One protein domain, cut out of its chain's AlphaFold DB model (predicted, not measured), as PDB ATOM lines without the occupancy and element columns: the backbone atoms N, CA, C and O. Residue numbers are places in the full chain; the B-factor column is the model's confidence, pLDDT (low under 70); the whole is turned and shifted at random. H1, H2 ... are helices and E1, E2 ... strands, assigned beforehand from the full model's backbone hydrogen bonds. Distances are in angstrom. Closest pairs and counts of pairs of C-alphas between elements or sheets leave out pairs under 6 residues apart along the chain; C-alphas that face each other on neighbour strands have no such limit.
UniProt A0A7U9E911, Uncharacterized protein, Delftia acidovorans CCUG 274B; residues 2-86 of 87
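AT A GLANCE: This is residues 2 to 86 of the 87 residues of an uncharacterized protein of Delftia acidovorans CCUG 274B (UniProt A0A7U9E911). A small, strongly twisted sheet of four strands has two long helices reaching away from it: H1 meets the sheet with its last turns, residues 16 to 20, while residues 2 to 11 stick out as a free arm, and H2 packs on the sheet with residues 54 to 62 and runs on beyond it. From the far end of H2, residues 72 to 79 fold back to the edge strand E4. The printed part has 85 residues with two named helices and four named strands, in the order H1, E1, E2, E3, H2, E4; the sheet runs E3, E2, E1, E4, is antiparallel throughout, and the class is mixed, helices and strands. The whole is loose, with a radius of gyration of the C-alphas of 15.0 A, and only just elongated, spanning 52 by 26 by 17 A.

HOW THE PARTS SIT: H1, residues 2 to 21, is on the sheet but only grazes it with its residues 16 to 20; the closest C-alphas of H1 and E2, residues 33 to 38, are those of Ala 19 and Trp 36, 7.1 A apart. A tight link joins H1 to E1, residues 24 to 30. E1 and E2 form a hairpin with a tight link, at 148 degrees between their directions; N 28 and O 35 are 2.8 A apart and N 35 and O 28 are 2.9 A apart, both within hydrogen-bond range. E2 and E3, residues 46 to 49, form a second hairpin, also at 148 degrees, with N 36 and O 48 within hydrogen-bond range at 2.7 A. E1, E2 and E3 make a meander, each strand the antiparallel neighbour of the one before. H2, residues 52 to 71, is on one face of the sheet at a height over the sheet of 11.6 A, an arrangement of two layers, a helix layer and a sheet layer. Dropped onto the local plane, 4 of its C-alphas fall on E2, 2 on E3 and 2 on E1; it lies over E2, but only just over that strand alone. H2 runs across the strands, at 73 degrees to E2 on the local plane. The closest C-alphas of H2 and E3 are those of Ala 49 and Glu 55, 5.3 A apart. H1 and H2 are apart. E4, residues 80 to 85, is antiparallel to E1 at 140 degrees, with N 83 and O 27 within hydrogen-bond range at 2.7 A. E3 and E4 are the edge strands, only just apart, with their closest C-alphas at 8.5 A. In H1 every O i to N i+4 pair is within hydrogen-bond range; in H2 14 of 16 are.

IN THESE COORDINATES: H1, residues 2 to 21, begins with C-alpha 2 at (33.489, -5.844, 6.198) and measures 28.8 A from first to last C-alpha. E1, residues 24 to 30, measures 14.6 A, E2, residues 33 to 38, 15.7 A, and E3, residues 46 to 49, 10.5 A. H2, residues 52 to 71, measures 29.6 A and ends with C-alpha 71 at (17.712, -48.242, 30.563). E4, residues 80 to 85, measures 14.5 A and ends with C-alpha 85 at (43.864, -27.947, 16.648).

THE WHOLE: The two C-alphas farthest apart are those of Lys 2 and Gly 73, at 53.4 A. Residues 2 to 11, which belong to H1, stand free; the body without them has 75 residues and spans 42 by 27 by 17 A. The printed part has no cut and no long link; the links from E2 to E3 and from H2 to E4 are short. The mean pLDDT of the printed part is 81.0, and residue 2, residues 6 to 9, residue 11 and residues 40 to 44 are under 70.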
ATOM      1  N   LYS A   2      32.083  -5.559   5.824       67.69
ATOM      2  CA  LYS A   2      33.489  -5.844   6.198       67.69
ATOM      3  C   LYS A   2      33.805  -5.664   7.695       67.69
ATOM      4  O   LYS A   2      34.438  -6.527   8.285       67.69
ATOM      5  N   GLU A   3      33.295  -4.610   8.331       73.56
ATOM      6  CA  GLU A   3      33.543  -4.331   9.759       73.56
ATOM      7  C   GLU A   3      32.937  -5.377  10.703       73.56
ATOM      8  O   GLU A   3      33.572  -5.781  11.671       73.56
ATOM      9  N   ARG A   4      31.737  -5.888  10.393       72.06
ATOM     10  CA  ARG A   4      31.107  -6.968  11.173       72.06
ATOM     11  C   ARG A   4      31.891  -8.273  11.079       72.06
ATOM     12  O   ARG A   4      31.983  -8.998  12.060       72.06
ATOM     13  N   ILE A   5      32.466  -8.563   9.912       70.75
ATOM     14  CA  ILE A   5      33.322  -9.739   9.717       70.75
ATOM     15  C   ILE A   5      34.611  -9.585  10.532       70.75
ATOM     16  O   ILE A   5      34.996 -10.521  11.222       70.75
ATOM     17  N   ALA A   6      35.231  -8.403  10.524       67.75
ATOM     18  CA  ALA A   6      36.420  -8.129  11.332       67.75
ATOM     19  C   ALA A   6      36.149  -8.267  12.842       67.75
ATOM     20  O   ALA A   6      36.928  -8.902  13.546       67.75
ATOM     21  N   GLN A   7      35.014  -7.753  13.327       68.19
ATOM     22  CA  GLN A   7      34.594  -7.918  14.726       68.19
ATOM     23  C   GLN A   7      34.334  -9.386  15.090       68.19
ATOM     24  O   GLN A   7      34.730  -9.831  16.164       68.19
ATOM     25  N   LEU A   8      33.694 -10.154  14.201       63.06
ATOM     26  CA  LEU A   8      33.474 -11.588  14.405       63.06
ATOM     27  C   LEU A   8      34.790 -12.374  14.430       63.06
ATOM     28  O   LEU A   8      34.925 -13.297  15.231       63.06
ATOM     29  N   LEU A   9      35.755 -12.006  13.584       68.56
ATOM     30  CA  LEU A   9      37.083 -12.616  13.570       68.56
ATOM     31  C   LEU A   9      37.844 -12.312  14.864       68.56
ATOM     32  O   LEU A   9      38.271 -13.252  15.522       68.56
ATOM     33  N   ASP A  10      37.928 -11.047  15.286       73.19
ATOM     34  CA  ASP A  10      38.569 -10.658  16.556       73.19
ATOM     35  C   ASP A  10      37.923 -11.368  17.757       73.19
ATOM     36  O   ASP A  10      38.606 -11.912  18.627       73.19
ATOM     37  N   TYR A  11      36.592 -11.456  17.764       68.62
ATOM     38  CA  TYR A  11      35.853 -12.172  18.797       68.62
ATOM     39  C   TYR A  11      36.191 -13.667  18.851       68.62
ATOM     40  O   TYR A  11      36.381 -14.229  19.935       68.62
ATOM     41  N   MET A  12      36.280 -14.319  17.690       74.94
ATOM     42  CA  MET A  12      36.651 -15.730  17.597       74.94
ATOM     43  C   MET A  12      38.105 -15.962  18.010       74.94
ATOM     44  O   MET A  12      38.354 -16.891  18.778       74.94
ATOM     45  N   THR A  13      39.029 -15.087  17.606       81.31
ATOM     46  CA  THR A  13      40.443 -15.153  17.997       81.31
ATOM     47  C   THR A  13      40.612 -15.001  19.510       81.31
ATOM     48  O   THR A  13      41.321 -15.788  20.135       81.31
ATOM     49  N   ARG A  14      39.896 -14.060  20.146       83.06
ATOM     50  CA  ARG A  14      39.918 -13.906  21.615       83.06
ATOM     51  C   ARG A  14      39.401 -15.146  22.337       83.06
ATOM     52  O   ARG A  14      39.975 -15.555  23.342       83.06
ATOM     53  N   ARG A  15      38.334 -15.766  21.826       82.06
ATOM     54  CA  ARG A  15      37.800 -17.016  22.388       82.06
ATOM     55  C   ARG A  15      38.751 -18.195  22.204       82.06
ATOM     56  O   ARG A  15      38.837 -19.021  23.103       82.06
ATOM     57  N   GLN A  16      39.459 -18.271  21.077       83.31
ATOM     58  CA  GLN A  16      40.497 -19.280  20.843       83.31
ATOM     59  C   GLN A  16      41.666 -19.112  21.815       83.31
ATOM     60  O   GLN A  16      42.071 -20.088  22.438       83.31
ATOM     61  N   ALA A  17      42.147 -17.880  22.004       81.31
ATOM     62  CA  ALA A  17      43.207 -17.581  22.963       81.31
ATOM     63  C   ALA A  17      42.798 -17.947  24.400       81.31
ATOM     64  O   ALA A  17      43.575 -18.558  25.129       81.31
ATOM     65  N   LEU A  18      41.556 -17.638  24.790       83.75
ATOM     66  CA  LEU A  18      41.018 -18.038  26.091       83.75
ATOM     67  C   LEU A  18      40.905 -19.564  26.222       83.75
ATOM     68  O   LEU A  18      41.252 -20.107  27.262       83.75
ATOM     69  N   ALA A  19      40.447 -20.261  25.179       82.38
ATOM     70  CA  ALA A  19      40.346 -21.718  25.188       82.38
ATOM     71  C   ALA A  19      41.726 -22.381  25.348       82.38
ATOM     72  O   ALA A  19      41.876 -23.270  26.181       82.38
ATOM     73  N   LEU A  20      42.745 -21.892  24.633       83.81
ATOM     74  CA  LEU A  20      44.133 -22.333  24.807       83.81
ATOM     75  C   LEU A  20      44.633 -22.089  26.237       83.81
ATOM     76  O   LEU A  20      45.221 -22.981  26.842       83.81
ATOM     77  N   ALA A  21      44.352 -20.912  26.810       83.31
ATOM     78  CA  ALA A  21      44.733 -20.584  28.186       83.31
ATOM     79  C   ALA A  21      44.049 -21.477  29.239       83.31
ATOM     80  O   ALA A  21      44.592 -21.670  30.324       83.31
ATOM     81  N   LEU A  22      42.876 -22.030  28.921       83.56
ATOM     82  CA  LEU A  22      42.131 -22.969  29.764       83.56
ATOM     83  C   LEU A  22      42.518 -24.441  29.529       83.56
ATOM     84  O   LEU A  22      41.904 -25.322  30.126       83.56
ATOM     85  N   GLY A  23      43.510 -24.719  28.674       83.81
ATOM     86  CA  GLY A  23      44.004 -26.075  28.411       83.81
ATOM     87  C   GLY A  23      43.273 -26.832  27.296       83.81
ATOM     88  O   GLY A  23      43.522 -28.020  27.098       83.81
ATOM     89  N   PHE A  24      42.393 -26.175  26.530       87.31
ATOM     90  CA  PHE A  24      41.800 -26.788  25.340       87.31
ATOM     91  C   PHE A  24      42.790 -26.768  24.174       87.31
ATOM     92  O   PHE A  24      43.391 -25.739  23.876       87.31
ATOM     93  N   THR A  25      42.914 -27.890  23.472       87.44
ATOM     94  CA  THR A  25      43.903 -28.084  22.396       87.44
ATOM     95  C   THR A  25      43.255 -28.169  21.020       87.44
ATOM     96  O   THR A  25      43.844 -27.766  20.017       87.44
ATOM     97  N   ASN A  26      42.008 -28.638  20.952       89.88
ATOM     98  CA  ASN A  26      41.307 -28.927  19.711       89.88
ATOM     99  C   ASN A  26      39.934 -28.255  19.670       89.88
ATOM    100  O   ASN A  26      39.241 -28.048  20.665       89.88
ATOM    101  N   HIS A  27      39.490 -27.942  18.462       89.62
ATOM    102  CA  HIS A  27      38.073 -27.807  18.178       89.62
ATOM    103  C   HIS A  27      37.447 -29.205  18.101       89.62
ATOM    104  O   HIS A  27      38.090 -30.137  17.637       89.62
ATOM    105  N   GLY A  28      36.175 -29.345  18.452       88.75
ATOM    106  CA  GLY A  28      35.440 -30.593  18.295       88.75
ATOM    107  C   GLY A  28      33.939 -30.386  18.145       88.75
ATOM    108  O   GLY A  28      33.460 -29.253  17.988       88.75
ATOM    109  N   ALA A  29      33.206 -31.494  18.178       87.88
ATOM    110  CA  ALA A  29      31.755 -31.502  18.259       87.88
ATOM    111  C   ALA A  29      31.247 -32.622  19.175       87.88
ATOM    112  O   ALA A  29      31.727 -33.754  19.117       87.88
ATOM    113  N   MET A  30      30.230 -32.321  19.978       85.06
ATOM    114  CA  MET A  30      29.525 -33.288  20.819       85.06
ATOM    115  C   MET A  30      28.033 -33.204  20.499       85.06
ATOM    116  O   MET A  30      27.461 -32.120  20.526       85.06
ATOM    117  N   TYR A  31      27.415 -34.320  20.103       83.50
ATOM    118  CA  TYR A  31      26.031 -34.347  19.586       83.50
ATOM    119  C   TYR A  31      25.770 -33.370  18.416       83.50
ATOM    120  O   TYR A  31      24.669 -32.855  18.253       83.50
ATOM    121  N   GLY A  32      26.795 -33.078  17.605       82.62
ATOM    122  CA  GLY A  32      26.728 -32.085  16.522       82.62
ATOM    123  C   GLY A  32      26.899 -30.628  16.974       82.62
ATOM    124  O   GLY A  32      26.938 -29.729  16.136       82.62
ATOM    125  N   ILE A  33      27.049 -30.379  18.275       85.25
ATOM    126  CA  ILE A  33      27.239 -29.045  18.848       85.25
ATOM    127  C   ILE A  33      28.736 -28.710  18.871       85.25
ATOM    128  O   ILE A  33      29.515 -29.489  19.424       85.25
ATOM    129  N   PRO A  34      29.168 -27.559  18.319       87.50
ATOM    130  CA  PRO A  34      30.574 -27.168  18.327       87.50
ATOM    131  C   PRO A  34      31.118 -26.956  19.748       87.50
ATOM    132  O   PRO A  34      30.618 -26.109  20.494       87.50
ATOM    133  N   CYS A  35      32.207 -27.647  20.078       88.56
ATOM    134  CA  CYS A  35      32.887 -27.561  21.370       88.56
ATOM    135  C   CYS A  35      34.404 -27.337  21.224       88.56
ATOM    136  O   CYS A  35      34.983 -27.465  20.141       88.56
ATOM    137  N   TRP A  36      35.031 -26.920  22.313       89.56
ATOM    138  CA  TRP A  36      36.458 -27.012  22.570       89.56
ATOM    139  C   TRP A  36      36.722 -28.343  23.262       89.56
ATOM    140  O   TRP A  36      35.939 -28.748  24.121       89.56
ATOM    141  N   VAL A  37      37.792 -29.018  22.863       87.75
ATOM    142  CA  VAL A  37      38.217 -30.300  23.420       87.75
ATOM    143  C   VAL A  37      39.659 -30.157  23.893       87.75
ATOM    144  O   VAL A  37      40.495 -29.616  23.171       87.75
ATOM    145  N   GLY A  38      39.927 -30.582  25.119       85.00
ATOM    146  CA  GLY A  38      41.248 -30.605  25.740       85.00
ATOM    147  C   GLY A  38      41.532 -31.981  26.322       85.00
ATOM    148  O   GLY A  38      40.628 -32.812  26.422       85.00
ATOM    149  N   GLU A  39      42.790 -32.213  26.692       77.56
ATOM    150  CA  GLU A  39      43.239 -33.461  27.325       77.56
ATOM    151  C   GLU A  39      42.791 -34.732  26.573       77.56
ATOM    152  O   GLU A  39      42.268 -35.680  27.158       77.56
ATOM    153  N   THR A  40      42.979 -34.764  25.248       66.06
ATOM    154  CA  THR A  40      42.514 -35.869  24.386       66.06
ATOM    155  C   THR A  40      43.139 -37.226  24.711       66.06
ATOM    156  O   THR A  40      42.538 -38.250  24.400       66.06
ATOM    157  N   ASP A  41      44.310 -37.230  25.352       65.69
ATOM    158  CA  ASP A  41      45.056 -38.438  25.730       65.69
ATOM    159  C   ASP A  41      44.871 -38.823  27.212       65.69
ATOM    160  O   ASP A  41      45.385 -39.851  27.664       65.69
ATOM    161  N   ALA A  42      44.153 -38.010  27.995       60.62
ATOM    162  CA  ALA A  42      43.902 -38.285  29.405       60.62
ATOM    163  C   ALA A  42      42.691 -39.214  29.595       60.62
ATOM    164  O   ALA A  42      41.854 -39.391  28.712       60.62
ATOM    165  N   LYS A  43      42.555 -39.787  30.800       59.91
ATOM    166  CA  LYS A  43      41.443 -40.687  31.177       59.91
ATOM    167  C   LYS A  43      40.044 -40.054  31.049       59.91
ATOM    168  O   LYS A  43      39.058 -40.780  31.142       59.91
ATOM    169  N   GLY A  44      39.949 -38.739  30.852       66.88
ATOM    170  CA  GLY A  44      38.696 -38.024  30.636       66.88
ATOM    171  C   GLY A  44      38.920 -36.774  29.783       66.88
ATOM    172  O   GLY A  44      39.541 -35.838  30.277       66.88
ATOM    173  N   PRO A  45      38.423 -36.724  28.534       75.50
ATOM    174  CA  PRO A  45      38.580 -35.547  27.687       75.50
ATOM    175  C   PRO A  45      37.791 -34.363  28.257       75.50
ATOM    176  O   PRO A  45      36.604 -34.485  28.579       75.50
ATOM    177  N   MET A  46      38.431 -33.199  28.337       83.06
ATOM    178  CA  MET A  46      37.771 -31.951  28.717       83.06
ATOM    179  C   MET A  46      36.959 -31.426  27.538       83.06
ATOM    180  O   MET A  46      37.489 -31.284  26.437       83.06
ATOM    181  N   VAL A  47      35.685 -31.094  27.754       83.56
ATOM    182  CA  VAL A  47      34.802 -30.563  26.707       83.56
ATOM    183  C   VAL A  47      34.063 -29.334  27.215       83.56
ATOM    184  O   VAL A  47      33.473 -29.375  28.289       83.56
ATOM    185  N   ALA A  48      34.063 -28.263  26.422       85.75
ATOM    186  CA  ALA A  48      33.257 -27.066  26.671       85.75
ATOM    187  C   ALA A  48      32.605 -26.572  25.377       85.75
ATOM    188  O   ALA A  48      33.236 -26.545  24.320       85.75
ATOM    189  N   ALA A  49      31.349 -26.153  25.418       85.38
ATOM    190  CA  ALA A  49      30.673 -25.580  24.263       85.38
ATOM    191  C   ALA A  49      31.338 -24.262  23.832       85.38
ATOM    192  O   ALA A  49      31.734 -23.422  24.641       85.38
ATOM    193  N   LYS A  50      31.385 -23.997  22.521       82.69
ATOM    194  CA  LYS A  50      31.875 -22.698  22.010       82.69
ATOM    195  C   LYS A  50      30.905 -21.543  22.271       82.69
ATOM    196  O   LYS A  50      31.218 -20.383  21.991       82.69
ATOM    197  N   TRP A  51      29.696 -21.851  22.731       79.00
ATOM    198  CA  TRP A  51      28.617 -20.902  22.949       79.00
ATOM    199  C   TRP A  51      27.905 -21.239  24.256       79.00
ATOM    200  O   TRP A  51      27.493 -22.375  24.443       79.00
ATOM    201  N   GLY A  52      27.749 -20.256  25.148       78.44
ATOM    202  CA  GLY A  52      27.206 -20.481  26.495       78.44
ATOM    203  C   GLY A  52      25.866 -21.232  26.511       78.44
ATOM    204  O   GLY A  52      25.764 -22.251  27.182       78.44
ATOM    205  N   PRO A  53      24.856 -20.826  25.722       78.12
ATOM    206  CA  PRO A  53      23.590 -21.557  25.654       78.12
ATOM    207  C   PRO A  53      23.705 -22.998  25.132       78.12
ATOM    208  O   PRO A  53      22.877 -23.839  25.471       78.12
ATOM    209  N   ALA A  54      24.733 -23.312  24.340       83.06
ATOM    210  CA  ALA A  54      24.968 -24.672  23.867       83.06
ATOM    211  C   ALA A  54      25.459 -25.621  24.976       83.06
ATOM    212  O   ALA A  54      25.269 -26.826  24.830       83.06
ATOM    213  N   GLU A  55      25.988 -25.118  26.098       81.50
ATOM    214  CA  GLU A  55      26.293 -25.957  27.271       81.50
ATOM    215  C   GLU A  55      25.041 -26.650  27.809       81.50
ATOM    216  O   GLU A  55      25.070 -27.833  28.148       81.50
ATOM    217  N   TYR A  56      23.902 -25.947  27.823       83.38
ATOM    218  CA  TYR A  56      22.630 -26.533  28.247       83.38
ATOM    219  C   TYR A  56      22.184 -27.651  27.307       83.38
ATOM    220  O   TYR A  56      21.670 -28.667  27.767       83.38
ATOM    221  N   LEU A  57      22.414 -27.500  26.001       83.62
ATOM    222  CA  LEU A  57      22.092 -28.533  25.017       83.62
ATOM    223  C   LEU A  57      23.004 -29.757  25.156       83.62
ATOM    224  O   LEU A  57      22.517 -30.884  25.075       83.62
ATOM    225  N   ILE A  58      24.300 -29.556  25.411       83.38
ATOM    226  CA  ILE A  58      25.239 -30.655  25.686       83.38
ATOM    227  C   ILE A  58      24.848 -31.372  26.982       83.38
ATOM    228  O   ILE A  58      24.785 -32.602  27.000       83.38
ATOM    229  N   SER A  59      24.520 -30.620  28.035       85.31
ATOM    230  CA  SER A  59      24.098 -31.158  29.335       85.31
ATOM    231  C   SER A  59      22.800 -31.960  29.219       85.31
ATOM    232  O   SER A  59      22.706 -33.077  29.727       85.31
ATOM    233  N   LEU A  60      21.816 -31.432  28.485       85.81
ATOM    234  CA  LEU A  60      20.563 -32.127  28.203       85.81
ATOM    235  C   LEU A  60      20.806 -33.399  27.383       85.81
ATOM    236  O   LEU A  60      20.288 -34.460  27.727       85.81
ATOM    237  N   GLY A  61      21.627 -33.320  26.332       82.75
ATOM    238  CA  GLY A  61      21.996 -34.475  25.513       82.75
ATOM    239  C   GLY A  61      22.721 -35.555  26.317       82.75
ATOM    240  O   GLY A  61      22.447 -36.743  26.137       82.75
ATOM    241  N   HIS A  62      23.590 -35.157  27.249       85.12
ATOM    242  CA  HIS A  62      24.254 -36.068  28.177       85.12
ATOM    243  C   HIS A  62      23.248 -36.763  29.100       85.12
ATOM    244  O   HIS A  62      23.287 -37.986  29.218       85.12
ATOM    245  N   TRP A  63      22.301 -36.019  29.679       86.69
ATOM    246  CA  TRP A  63      21.270 -36.588  30.548       86.69
ATOM    247  C   TRP A  63      20.365 -37.585  29.810       86.69
ATOM    248  O   TRP A  63      20.176 -38.709  30.273       86.69
ATOM    249  N   VAL A  64      19.873 -37.219  28.621       86.25
ATOM    250  CA  VAL A  64      19.024 -38.096  27.794       86.25
ATOM    251  C   VAL A  64      19.787 -39.348  27.360       86.25
ATOM    252  O   VAL A  64      19.266 -40.459  27.471       86.25
ATOM    253  N   THR A  65      21.032 -39.198  26.899       83.94
ATOM    254  CA  THR A  65      21.857 -40.335  26.458       83.94
ATOM    255  C   THR A  65      22.191 -41.257  27.628       83.94
ATOM    256  O   THR A  65      22.065 -42.473  27.494       83.94
ATOM    257  N   GLY A  66      22.537 -40.695  28.788       85.31
ATOM    258  CA  GLY A  66      22.794 -41.453  30.011       85.31
ATOM    259  C   GLY A  66      21.569 -42.236  30.476       85.31
ATOM    260  O   GLY A  66      21.681 -43.426  30.760       85.31
ATOM    261  N   LEU A  67      20.386 -41.611  30.464       87.38
ATOM    262  CA  LEU A  67      19.130 -42.280  30.803       87.38
ATOM    263  C   LEU A  67      18.823 -43.423  29.829       87.38
ATOM    264  O   LEU A  67      18.527 -44.536  30.257       87.38
ATOM    265  N   THR A  68      18.946 -43.169  28.526       84.19
ATOM    266  CA  THR A  68      18.632 -44.159  27.484       84.19
ATOM    267  C   THR A  68      19.593 -45.349  27.535       84.19
ATOM    268  O   THR A  68      19.160 -46.494  27.448       84.19
ATOM    269  N   LEU A  69      20.898 -45.106  27.705       85.75
ATOM    270  CA  LEU A  69      21.902 -46.171  27.807       85.75
ATOM    271  C   LEU A  69      21.766 -46.967  29.106       85.75
ATOM    272  O   LEU A  69      21.840 -48.194  29.065       85.75
ATOM    273  N   SER A  70      21.479 -46.289  30.220       83.31
ATOM    274  CA  SER A  70      21.216 -46.934  31.509       83.31
ATOM    275  C   SER A  70      19.990 -47.852  31.443       83.31
ATOM    276  O   SER A  70      20.061 -49.007  31.859       83.31
ATOM    277  N   MET A  71      18.897 -47.404  30.808       88.25
ATOM    278  CA  MET A  71      17.712 -48.242  30.563       88.25
ATOM    279  C   MET A  71      18.014 -49.471  29.692       88.25
ATOM    280  O   MET A  71      17.363 -50.502  29.834       88.25
ATOM    281  N   LEU A  72      19.012 -49.381  28.809       88.81
ATOM    282  CA  LEU A  72      19.485 -50.494  27.979       88.81
ATOM    283  C   LEU A  72      20.535 -51.375  28.685       88.81
ATOM    284  O   LEU A  72      21.096 -52.265  28.045       88.81
ATOM    285  N   GLY A  73      20.833 -51.126  29.967       86.69
ATOM    286  CA  GLY A  73      21.850 -51.851  30.736       86.69
ATOM    287  C   GLY A  73      23.281 -51.623  30.239       86.69
ATOM    288  O   GLY A  73      24.159 -52.445  30.499       86.69
ATOM    289  N   ARG A  74      23.519 -50.547  29.480       80.06
ATOM    290  CA  ARG A  74      24.835 -50.190  28.937       80.06
ATOM    291  C   ARG A  74      25.486 -49.119  29.794       80.06
ATOM    292  O   ARG A  74      24.820 -48.211  30.285       80.06
ATOM    293  N   GLU A  75      26.806 -49.194  29.908       77.44
ATOM    294  CA  GLU A  75      27.583 -48.124  30.522       77.44
ATOM    295  C   GLU A  75      27.402 -46.828  29.708       77.44
ATOM    296  O   GLU A  75      27.470 -46.865  28.471       77.44
ATOM    297  N   PRO A  76      27.110 -45.687  30.354       72.94
ATOM    298  CA  PRO A  76      26.884 -44.439  29.649       72.94
ATOM    299  C   PRO A  76      28.195 -43.941  29.036       72.94
ATOM    300  O   PRO A  76      29.097 -43.490  29.735       72.94
ATOM    301  N   TYR A  77      28.284 -43.983  27.710       76.81
ATOM    302  CA  TYR A  77      29.376 -43.388  26.950       76.81
ATOM    303  C   TYR A  77      28.841 -42.286  26.038       76.81
ATOM    304  O   TYR A  77      27.702 -42.322  25.568       76.81
ATOM    305  N   PHE A  78      29.685 -41.302  25.755       78.69
ATOM    306  CA  PHE A  78      29.366 -40.195  24.864       78.69
ATOM    307  C   PHE A  78      30.427 -40.086  23.778       78.69
ATOM    308  O   PHE A  78      31.618 -40.280  24.008       78.69
ATOM    309  N   ARG A  79      29.974 -39.794  22.557       83.00
ATOM    310  CA  ARG A  79      30.863 -39.623  21.410       83.00
ATOM    311  C   ARG A  79      31.231 -38.157  21.272       83.00
ATOM    312  O   ARG A  79      30.354 -37.306  21.122       83.00
ATOM    313  N   ILE A  80      32.529 -37.899  21.277       84.44
ATOM    314  CA  ILE A  80      33.109 -36.592  20.996       84.44
ATOM    315  C   ILE A  80      33.868 -36.724  19.684       84.44
ATOM    316  O   ILE A  80      34.713 -37.603  19.525       84.44
ATOM    317  N   GLN A  81      33.551 -35.863  18.730       87.38
ATOM    318  CA  GLN A  81      34.328 -35.728  17.513       87.38
ATOM    319  C   GLN A  81      35.457 -34.736  17.778       87.38
ATOM    320  O   GLN A  81      35.203 -33.550  17.994       87.38
ATOM    321  N   ILE A  82      36.695 -35.217  17.740       86.62
ATOM    322  CA  ILE A  82      37.883 -34.368  17.800       86.62
ATOM    323  C   ILE A  82      38.134 -33.817  16.396       86.62
ATOM    324  O   ILE A  82      38.121 -34.548  15.406       86.62
ATOM    325  N   GLY A  83      38.298 -32.507  16.305       84.81
ATOM    326  CA  GLY A  83      38.592 -31.787  15.077       84.81
ATOM    327  C   GLY A  83      39.977 -31.144  15.110       84.81
ATOM    328  O   GLY A  83      40.874 -31.549  15.849       84.81
ATOM    329  N   ARG A  84      40.141 -30.116  14.272       87.38
ATOM    330  CA  ARG A  84      41.410 -29.397  14.096       87.38
ATOM    331  C   ARG A  84      41.917 -28.794  15.411       87.38
ATOM    332  O   ARG A  84      41.115 -28.367  16.240       87.38
ATOM    333  N   GLU A  85      43.229 -28.677  15.547       85.44
ATOM    334  CA  GLU A  85      43.864 -27.947  16.648       85.44
ATOM    335  C   GLU A  85      43.459 -26.469  16.663       85.44
ATOM    336  O   GLU A  85      43.153 -25.871  15.622       85.44
ATOM    337  N   ILE A  86      43.448 -25.882  17.856       82.25
ATOM    338  CA  ILE A  86      43.285 -24.441  18.026       82.25
ATOM    339  C   ILE A  86      44.616 -23.781  17.640       82.25
ATOM    340  O   ILE A  86      45.649 -24.078  18.230       82.25
TER     341      ILE A  86